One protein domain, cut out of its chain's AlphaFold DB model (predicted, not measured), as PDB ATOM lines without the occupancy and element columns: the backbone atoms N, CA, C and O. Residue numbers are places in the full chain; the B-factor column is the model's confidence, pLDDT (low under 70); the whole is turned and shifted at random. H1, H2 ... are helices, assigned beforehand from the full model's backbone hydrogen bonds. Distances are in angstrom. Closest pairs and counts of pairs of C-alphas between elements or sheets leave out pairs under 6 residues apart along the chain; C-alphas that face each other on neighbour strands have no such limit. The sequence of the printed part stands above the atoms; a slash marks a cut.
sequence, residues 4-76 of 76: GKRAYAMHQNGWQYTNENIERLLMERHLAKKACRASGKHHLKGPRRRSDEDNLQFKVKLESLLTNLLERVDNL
ATOM      1  N   GLY A   4      -3.235  -6.001  32.921       91.50
ATOM      2  CA  GLY A   4      -2.024  -6.741  33.314       91.50
ATOM      3  C   GLY A   4      -0.849  -6.602  32.336       91.50
ATOM      4  O   GLY A   4       0.284  -6.884  32.703       91.50
ATOM      5  N   LYS A   5      -1.099  -6.139  31.104       94.56
ATOM      6  CA  LYS A   5      -0.071  -5.813  30.104       94.56
ATOM      7  C   LYS A   5       0.238  -4.313  30.039       94.56
ATOM      8  O   LYS A   5       0.841  -3.870  29.070       94.56
ATOM      9  N   ARG A   6      -0.204  -3.530  31.033       90.69
ATOM     10  CA  ARG A   6      -0.113  -2.058  31.062       90.69
ATOM     11  C   ARG A   6      -0.792  -1.375  29.864       90.69
ATOM     12  O   ARG A   6      -0.450  -0.251  29.522       90.69
ATOM     13  N   ALA A   7      -1.756  -2.043  29.231       93.19
ATOM     14  CA  ALA A   7      -2.547  -1.457  28.158       93.19
ATOM     15  C   ALA A   7      -3.764  -0.710  28.719       93.19
ATOM     16  O   ALA A   7      -4.400  -1.174  29.670       93.19
ATOM     17  N   TYR A   8      -4.126   0.401  28.076       93.50
ATOM     18  CA  TYR A   8      -5.381   1.106  28.331       93.50
ATOM     19  C   TYR A   8      -6.567   0.255  27.881       93.50
ATOM     20  O   TYR A   8      -6.563  -0.322  26.792       93.50
ATOM     21  N   ALA A   9      -7.593   0.174  28.720       94.62
ATOM     22  CA  ALA A   9      -8.805  -0.576  28.431       94.62
ATOM     23  C   ALA A   9     -10.015   0.350  28.534       94.62
ATOM     24  O   ALA A   9     -10.254   0.958  29.573       94.62
ATOM     25  N   MET A  10     -10.796   0.437  27.461       94.31
ATOM     26  CA  MET A  10     -11.952   1.325  27.366       94.31
ATOM     27  C   MET A  10     -13.224   0.517  27.107       94.31
ATOM     28  O   MET A  10     -13.224  -0.442  26.338       94.31
ATOM     29  N   HIS A  11     -14.315   0.902  27.758       93.44
ATOM     30  CA  HIS A  11     -15.648   0.378  27.493       93.44
ATOM     31  C   HIS A  11     -16.315   1.158  26.353       93.44
ATOM     32  O   HIS A  11     -16.018   2.322  26.102       93.44
ATOM     33  N   GLN A  12     -17.289   0.549  25.684       91.75
ATOM     34  CA  GLN A  12     -17.901   1.063  24.459       91.75
ATOM     35  C   GLN A  12     -18.621   2.425  24.567       91.75
ATOM     36  O   GLN A  12     -18.959   3.010  23.556       91.75
ATOM     37  N   ASN A  13     -18.914   2.958  25.743       91.44
ATOM     38  CA  ASN A  13     -19.471   4.319  25.964       91.44
ATOM     39  C   ASN A  13     -18.386   5.296  26.498       91.44
ATOM     40  O   ASN A  13     -18.695   6.383  26.996       91.44
ATOM     41  N   GLY A  14     -17.117   4.880  26.433       91.62
ATOM     42  CA  GLY A  14     -15.920   5.698  26.610       91.62
ATOM     43  C   GLY A  14     -15.398   5.874  28.041       91.62
ATOM     44  O   GLY A  14     -14.498   6.680  28.241       91.62
ATOM     45  N   TRP A  15     -15.915   5.152  29.046       92.38
ATOM     46  CA  TRP A  15     -15.218   5.052  30.348       92.38
ATOM     47  C   TRP A  15     -14.081   4.045  30.257       92.38
ATOM     48  O   TRP A  15     -14.071   3.164  29.396       92.38
ATOM     49  N   GLN A  16     -13.125   4.184  31.165       94.69
ATOM     50  CA  GLN A  16     -11.925   3.369  31.200       94.69
ATOM     51  C   GLN A  16     -11.968   2.397  32.373       94.69
ATOM     52  O   GLN A  16     -12.399   2.734  33.479       94.69
ATOM     53  N   TYR A  17     -11.478   1.194  32.118       95.06
ATOM     54  CA  TYR A  17     -11.063   0.288  33.169       95.06
ATOM     55  C   TYR A  17      -9.666   0.691  33.602       95.06
ATOM     56  O   TYR A  17      -8.773   0.844  32.769       95.06
ATOM     57  N   THR A  18      -9.485   0.856  34.900       95.38
ATOM     58  CA  THR A  18      -8.215   1.251  35.493       95.38
ATOM     59  C   THR A  18      -7.903   0.331  36.664       95.38
ATOM     60  O   THR A  18      -8.779  -0.398  37.143       95.38
ATOM     61  N   ASN A  19      -6.656   0.332  37.128       94.62
ATOM     62  CA  ASN A  19      -6.270  -0.511  38.262       94.62
ATOM     63  C   ASN A  19      -7.019  -0.110  39.542       94.62
ATOM     64  O   ASN A  19      -7.274  -0.954  40.391       94.62
ATOM     65  N   GLU A  20      -7.445   1.149  39.641       95.75
ATOM     66  CA  GLU A  20      -8.146   1.700  40.799       95.75
ATOM     67  C   GLU A  20      -9.635   1.323  40.825       95.75
ATOM     68  O   GLU A  20     -10.255   1.338  41.883       95.75
ATOM     69  N   ASN A  21     -10.239   1.003  39.672       95.56
ATOM     70  CA  ASN A  21     -11.680   0.748  39.588       95.56
ATOM     71  C   ASN A  21     -12.054  -0.702  39.256       95.56
ATOM     72  O   ASN A  21     -13.191  -1.109  39.514       95.56
ATOM     73  N   ILE A  22     -11.125  -1.493  38.711       95.00
ATOM     74  CA  ILE A  22     -11.441  -2.814  38.164       95.00
ATOM     75  C   ILE A  22     -11.955  -3.790  39.226       95.00
ATOM     76  O   ILE A  22     -12.900  -4.531  38.958       95.00
ATOM     77  N   GLU A  23     -11.399  -3.763  40.436       94.94
ATOM     78  CA  GLU A  23     -11.795  -4.672  41.517       94.94
ATOM     79  C   GLU A  23     -13.257  -4.466  41.920       94.94
ATOM     80  O   GLU A  23     -14.049  -5.415  41.918       94.94
ATOM     81  N   ARG A  24     -13.650  -3.207  42.154       96.38
ATOM     82  CA  ARG A  24     -15.037  -2.837  42.459       96.38
ATOM     83  C   ARG A  24     -15.988  -3.286  41.350       96.38
ATOM     84  O   ARG A  24     -17.013  -3.901  41.629       96.38
ATOM     85  N   LEU A  25     -15.637  -3.032  40.090       95.00
ATOM     86  CA  LEU A  25     -16.480  -3.380  38.939       95.00
ATOM     87  C   LEU A  25     -16.655  -4.895  38.770       95.00
ATOM     88  O   LEU A  25     -17.729  -5.367  38.380       95.00
ATOM     89  N   LEU A  26     -15.611  -5.673  39.060       94.44
ATOM     90  CA  LEU A  26     -15.684  -7.132  39.059       94.44
ATOM     91  C   LEU A  26     -16.589  -7.645  40.186       94.44
ATOM     92  O   LEU A  26     -17.392  -8.554  39.948       94.44
ATOM     93  N   MET A  27     -16.518  -7.036  41.373       96.69
ATOM     94  CA  MET A  27     -17.398  -7.360  42.496       96.69
ATOM     95  C   MET A  27     -18.864  -7.032  42.184       96.69
ATOM     96  O   MET A  27     -19.732  -7.892  42.337       96.69
ATOM     97  N   GLU A  28     -19.149  -5.839  41.660       96.00
ATOM     98  CA  GLU A  28     -20.496  -5.428  41.237       96.00
ATOM     99  C   GLU A  28     -21.074  -6.383  40.187       96.00
ATOM    100  O   GLU A  28     -22.209  -6.851  40.313       96.00
ATOM    101  N   ARG A  29     -20.267  -6.760  39.184       93.69
ATOM    102  CA  ARG A  29     -20.652  -7.762  38.181       93.69
ATOM    103  C   ARG A  29     -20.991  -9.105  38.825       93.69
ATOM    104  O   ARG A  29     -21.960  -9.747  38.414       93.69
ATOM    105  N   HIS A  30     -20.190  -9.559  39.789       95.50
ATOM    106  CA  HIS A  30     -20.437 -10.819  40.485       95.50
ATOM    107  C   HIS A  30     -21.779 -10.789  41.228       95.50
ATOM    108  O   HIS A  30     -22.590 -11.705  41.061       95.50
ATOM    109  N   LEU A  31     -22.040  -9.722  41.987       94.69
ATOM    110  CA  LEU A  31     -23.283  -9.546  42.740       94.69
ATOM    111  C   LEU A  31     -24.505  -9.483  41.817       94.69
ATOM    112  O   LEU A  31     -25.465 -10.225  42.030       94.69
ATOM    113  N   ALA A  32     -24.446  -8.688  40.745       89.00
ATOM    114  CA  ALA A  32     -25.524  -8.595  39.759       89.00
ATOM    115  C   ALA A  32     -25.822  -9.958  39.112       89.00
ATOM    116  O   ALA A  32     -26.975 -10.379  39.020       89.00
ATOM    117  N   LYS A  33     -24.778 -10.708  38.734       89.12
ATOM    118  CA  LYS A  33     -24.923 -12.059  38.176       89.12
ATOM    119  C   LYS A  33     -25.564 -13.029  39.172       89.12
ATOM    120  O   LYS A  33     -26.388 -13.849  38.767       89.12
ATOM    121  N   LYS A  34     -25.188 -12.960  40.453       91.69
ATOM    122  CA  LYS A  34     -25.777 -13.787  41.516       91.69
ATOM    123  C   LYS A  34     -27.263 -13.467  41.701       91.69
ATOM    124  O   LYS A  34     -28.071 -14.391  41.717       91.69
ATOM    125  N   ALA A  35     -27.621 -12.183  41.754       87.56
ATOM    126  CA  ALA A  35     -29.006 -11.732  41.881       87.56
ATOM    127  C   ALA A  35     -29.882 -12.199  40.704       87.56
ATOM    128  O   ALA A  35     -30.940 -12.790  40.922       87.56
ATOM    129  N   CYS A  36     -29.408 -12.036  39.461       82.94
ATOM    130  CA  CYS A  36     -30.135 -12.491  38.270       82.94
ATOM    131  C   CYS A  36     -30.377 -14.009  38.250       82.94
ATOM    132  O   CYS A  36     -31.409 -14.449  37.761       82.94
ATOM    133  N   ARG A  37     -29.443 -14.818  38.769       83.56
ATOM    134  CA  ARG A  37     -29.600 -16.284  38.844       83.56
ATOM    135  C   ARG A  37     -30.591 -16.726  39.918       83.56
ATOM    136  O   ARG A  37     -31.266 -17.729  39.726       83.56
ATOM    137  N   ALA A  38     -30.646 -16.014  41.043       85.25
ATOM    138  CA  ALA A  38     -31.558 -16.326  42.140       85.25
ATOM    139  C   ALA A  38     -33.016 -16.003  41.778       85.25
ATOM    140  O   ALA A  38     -33.929 -16.745  42.133       85.25
ATOM    141  N   SER A  39     -33.238 -14.919  41.030       71.56
ATOM    142  CA  SER A  39     -34.561 -14.548  40.535       71.56
ATOM    143  C   SER A  39     -34.842 -15.270  39.212       71.56
ATOM    144  O   SER A  39     -34.636 -14.718  38.133       71.56
ATOM    145  N   GLY A  40     -35.287 -16.530  39.273       66.75
ATOM    146  CA  GLY A  40     -35.525 -17.418  38.117       66.75
ATOM    147  C   GLY A  40     -36.562 -16.955  37.072       66.75
ATOM    148  O   GLY A  40     -37.047 -17.779  36.301       66.75
ATOM    149  N   LYS A  41     -36.939 -15.668  37.041       59.31
ATOM    150  CA  LYS A  41     -37.968 -15.073  36.166       59.31
ATOM    151  C   LYS A  41     -37.584 -13.717  35.551       59.31
ATOM    152  O   LYS A  41     -38.461 -12.937  35.195       59.31
ATOM    153  N   HIS A  42     -36.300 -13.399  35.390       59.84
ATOM    154  CA  HIS A  42     -35.896 -12.145  34.736       59.84
ATOM    155  C   HIS A  42     -35.546 -12.348  33.259       59.84
ATOM    156  O   HIS A  42     -34.384 -12.280  32.866       59.84
ATOM    157  N   HIS A  43     -36.571 -12.493  32.411       68.38
ATOM    158  CA  HIS A  43     -36.463 -12.145  30.986       68.38
ATOM    159  C   HIS A  43     -36.415 -10.615  30.836       68.38
ATOM    160  O   HIS A  43     -37.275  -9.997  30.208       68.38
ATOM    161  N   LEU A  44     -35.434  -9.978  31.482       70.50
ATOM    162  CA  LEU A  44     -35.180  -8.559  31.291       70.50
ATOM    163  C   LEU A  44     -34.795  -8.357  29.829       70.50
ATOM    164  O   LEU A  44     -33.971  -9.095  29.284       70.50
ATOM    165  N   LYS A  45     -35.409  -7.354  29.198       75.81
ATOM    166  CA  LYS A  45     -35.034  -6.937  27.850       75.81
ATOM    167  C   LYS A  45     -33.525  -6.687  27.863       75.81
ATOM    168  O   LYS A  45     -33.029  -5.975  28.736       75.81
ATOM    169  N   GLY A  46     -32.807  -7.336  26.947       81.94
ATOM    170  CA  GLY A  46     -31.359  -7.186  26.842       81.94
ATOM    171  C   GLY A  46     -30.954  -5.721  26.625       81.94
ATOM    172  O   GLY A  46     -31.816  -4.861  26.415       81.94
ATOM    173  N   PRO A  47     -29.646  -5.424  26.651       86.31
ATOM    174  CA  PRO A  47     -29.152  -4.079  26.399       86.31
ATOM    175  C   PRO A  47     -29.792  -3.485  25.140       86.31
ATOM    176  O   PRO A  47     -29.912  -4.156  24.111       86.31
ATOM    177  N   ARG A  48     -30.227  -2.227  25.227       92.12
ATOM    178  CA  ARG A  48     -30.774  -1.495  24.080       92.12
ATOM    179  C   ARG A  48     -29.753  -1.483  22.932       92.12
ATOM    180  O   ARG A  48     -28.546  -1.434  23.166       92.12
ATOM    181  N   ARG A  49     -30.243  -1.464  21.684       93.00
ATOM    182  CA  ARG A  49     -29.408  -1.215  20.500       93.00
ATOM    183  C   ARG A  49     -28.658   0.113  20.652       93.00
ATOM    184  O   ARG A  49     -29.258   1.137  20.971       93.00
ATOM    185  N   ARG A  50     -27.356   0.070  20.387       94.19
ATOM    186  CA  ARG A  50     -26.478   1.239  20.386       94.19
ATOM    187  C   ARG A  50     -26.983   2.318  19.424       94.19
ATOM    188  O   ARG A  50     -27.427   1.987  18.325       94.19
ATOM    189  N   SER A  51     -26.927   3.572  19.859       96.88
ATOM    190  CA  SER A  51     -27.328   4.745  19.079       96.88
ATOM    191  C   SER A  51     -26.142   5.476  18.457       96.88
ATOM    192  O   SER A  51     -24.994   5.250  18.837       96.88
ATOM    193  N   ASP A  52     -26.433   6.382  17.527       97.31
ATOM    194  CA  ASP A  52     -25.417   7.247  16.926       97.31
ATOM    195  C   ASP A  52     -24.823   8.227  17.945       97.31
ATOM    196  O   ASP A  52     -23.622   8.486  17.914       97.31
ATOM    197  N   GLU A  53     -25.612   8.664  18.930       96.38
ATOM    198  CA  GLU A  53     -25.113   9.459  20.058       96.38
ATOM    199  C   GLU A  53     -24.089   8.667  20.886       96.38
ATOM    200  O   GLU A  53     -23.018   9.175  21.206       96.38
ATOM    201  N   ASP A  54     -24.343   7.379  21.157       96.25
ATOM    202  CA  ASP A  54     -23.370   6.529  21.861       96.25
ATOM    203  C   ASP A  54     -22.050   6.403  21.081       96.25
ATOM    204  O   ASP A  54     -20.975   6.294  21.679       96.25
ATOM    205  N   ASN A  55     -22.119   6.400  19.744       96.00
ATOM    206  CA  ASN A  55     -20.940   6.386  18.877       96.00
ATOM    207  C   ASN A  55     -20.170   7.701  18.960       96.00
ATOM    208  O   ASN A  55     -18.948   7.670  19.102       96.00
ATOM    209  N   LEU A  56     -20.875   8.831  18.916       97.06
ATOM    210  CA  LEU A  56     -20.266  10.150  19.022       97.06
ATOM    211  C   LEU A  56     -19.571  10.326  20.377       97.06
ATOM    212  O   LEU A  56     -18.396  10.680  20.429       97.06
ATOM    213  N   GLN A  57     -20.253   9.971  21.468       96.44
ATOM    214  CA  GLN A  57     -19.698  10.021  22.821       96.44
ATOM    215  C   GLN A  57     -18.462   9.132  22.975       96.44
ATOM    216  O   GLN A  57     -17.486   9.516  23.620       96.44
ATOM    217  N   PHE A  58     -18.483   7.936  22.382       96.94
ATOM    218  CA  PHE A  58     -17.313   7.065  22.373       96.94
ATOM    219  C   PHE A  58     -16.153   7.681  21.589       96.94
ATOM    220  O   PHE A  58     -15.038   7.707  22.103       96.94
ATOM    221  N   LYS A  59     -16.418   8.205  20.385       97.56
ATOM    222  CA  LYS A  59     -15.410   8.843  19.534       97.56
ATOM    223  C   LYS A  59     -14.715   9.992  20.267       97.56
ATOM    224  O   LYS A  59     -13.498   9.964  20.384       97.56
ATOM    225  N   VAL A  60     -15.481  10.926  20.833       97.62
ATOM    226  CA  VAL A  60     -14.942  12.092  21.555       97.62
ATOM    227  C   VAL A  60     -14.049  11.663  22.722       97.62
ATOM    228  O   VAL A  60     -12.947  12.180  22.901       97.62
ATOM    229  N   LYS A  61     -14.492  10.682  23.516       97.31
ATOM    230  CA  LYS A  61     -13.713  10.185  24.661       97.31
ATOM    231  C   LYS A  61     -12.457   9.430  24.231       97.31
ATOM    232  O   LYS A  61     -11.440   9.512  24.916       97.31
ATOM    233  N   LEU A  62     -12.521   8.704  23.116       97.38
ATOM    234  CA  LEU A  62     -11.367   8.018  22.549       97.38
ATOM    235  C   LEU A  62     -10.335   9.018  22.019       97.38
ATOM    236  O   LEU A  62      -9.163   8.899  22.359       97.38
ATOM    237  N   GLU A  63     -10.767  10.010  21.238       97.62
ATOM    238  CA  GLU A  63      -9.902  11.076  20.720       97.62
ATOM    239  C   GLU A  63      -9.220  11.823  21.865       97.62
ATOM    240  O   GLU A  63      -8.000  11.943  21.872       97.62
ATOM    241  N   SER A  64      -9.976  12.209  22.898       96.62
ATOM    242  CA  SER A  64      -9.411  12.844  24.091       96.62
ATOM    243  C   SER A  64      -8.365  11.964  24.785       96.62
ATOM    244  O   SER A  64      -7.311  12.467  25.174       96.62
ATOM    245  N   LEU A  65      -8.604  10.654  24.928       95.12
ATOM    246  CA  LEU A  65      -7.600   9.749  25.494       95.12
ATOM    247  C   LEU A  65      -6.324   9.741  24.643       95.12
ATOM    248  O   LEU A  65      -5.237   9.859  25.198       95.12
ATOM    249  N   LEU A  66      -6.444   9.612  23.321       96.00
ATOM    250  CA  LEU A  66      -5.288   9.559  22.424       96.00
ATOM    251  C   LEU A  66      -4.482  10.860  22.452       96.00
ATOM    252  O   LEU A  66      -3.261  10.794  22.572       96.00
ATOM    253  N   THR A  67      -5.143  12.019  22.425       97.00
ATOM    254  CA  THR A  67      -4.474  13.325  22.530       97.00
ATOM    255  C   THR A  67      -3.687  13.442  23.832       97.00
ATOM    256  O   THR A  67      -2.496  13.731  23.797       97.00
ATOM    257  N   ASN A  68      -4.299  13.106  24.975       94.56
ATOM    258  CA  ASN A  68      -3.609  13.122  26.269       94.56
ATOM    259  C   ASN A  68      -2.387  12.184  26.302       94.56
ATOM    260  O   ASN A  68      -1.421  12.441  27.019       94.56
ATOM    261  N   LEU A  69      -2.436  11.056  25.586       93.62
ATOM    262  CA  LEU A  69      -1.311  10.123  25.514       93.62
ATOM    263  C   LEU A  69      -0.182  10.653  24.633       93.62
ATOM    264  O   LEU A  69       0.972  10.499  25.017       93.62
ATOM    265  N   LEU A  70      -0.505  11.284  23.504       95.38
ATOM    266  CA  LEU A  70       0.482  11.927  22.637       95.38
ATOM    267  C   LEU A  70       1.190  13.069  23.372       95.38
ATOM    268  O   LEU A  70       2.410  13.055  23.466       95.38
ATOM    269  N   GLU A  71       0.437  13.957  24.023       95.12
ATOM    270  CA  GLU A  71       1.009  15.051  24.817       95.12
ATOM    271  C   GLU A  71       1.941  14.541  25.924       95.12
ATOM    272  O   GLU A  71       2.980  15.131  26.198       95.12
ATOM    273  N   ARG A  72       1.606  13.425  26.581       91.25
ATOM    274  CA  ARG A  72       2.487  12.824  27.596       91.25
ATOM    275  C   ARG A  72       3.785  12.281  27.013       91.25
ATOM    276  O   ARG A  72       4.784  12.294  27.719       91.25
ATOM    277  N   VAL A  73       3.749  11.766  25.786       89.88
ATOM    278  CA  VAL A  73       4.940  11.271  25.086       89.88
ATOM    279  C   VAL A  73       5.813  12.436  24.632       89.88
ATOM    280  O   VAL A  73       7.021  12.353  24.791       89.88
ATOM    281  N   ASP A  74       5.219  13.524  24.143       86.50
ATOM    282  CA  ASP A  74       5.961  14.699  23.663       86.50
ATOM    283  C   ASP A  74       6.623  15.504  24.798       86.50
ATOM    284  O   ASP A  74       7.576  16.245  24.567       86.50
ATOM    285  N   ASN A  75       6.126  15.362  26.030       74.88
ATOM    286  CA  ASN A  75       6.682  15.991  27.234       74.88
ATOM    287  C   ASN A  75       7.756  15.136  27.950       74.88
ATOM    288  O   ASN A  75       8.170  15.496  29.057       74.88
ATOM    289  N   LEU A  76       8.172  14.006  27.366       60.00
ATOM    290  CA  LEU A  76       9.231  13.110  27.860       60.00
ATOM    291  C   LEU A  76      10.491  13.218  26.996       60.00
ATOM    292  O   LEU A  76      11.588  13.157  27.595       60.00
TER     293      LEU A  76
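What this domain is: This is residues 4 to 76 of the 76 residues of an uncharacterized protein of Selenomonas ruminantium (UniProt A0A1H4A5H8). Two long helices, H2 and H1, stand apart and are joined by a long loop, making an open, flat frame; residues 4 to 21 fold as a loop between them, with a short antiparallel pairing of residues 9 to 10 with 16 to 17. The printed part has 73 residues, with two named helices, H1 then H2, and no named strand; the class is all helix. It is only just extended, close to loose, with a radius of gyration of the C-alphas of 16.9 A and spans of 55 by 31 by 15 A.

Where its parts are: H2, residues 52 to 74, is 32.9 A long and ends at C-alpha 74 (5.961, 14.699, 23.663). H1, residues 22 to 38, is 24.6 A long and begins at C-alpha 22 (-11.441, -2.814, 38.164).

How they stand to each other: H2 and H1 are apart. Every O i to N i+4 pair is within hydrogen-bond range in H1 and H2. Residues 26 to 35 of H1 stand free, as do residues 37 to 43 and 66 to 76.

The domain as a whole: The C-alphas farthest apart, of Lys 41 and Leu 76, are 55.6 A apart. The printed part has no cut. The 13-residue link from H1 to H2 is long. The pLDDT is under 70 at residues 40 to 43 and 76.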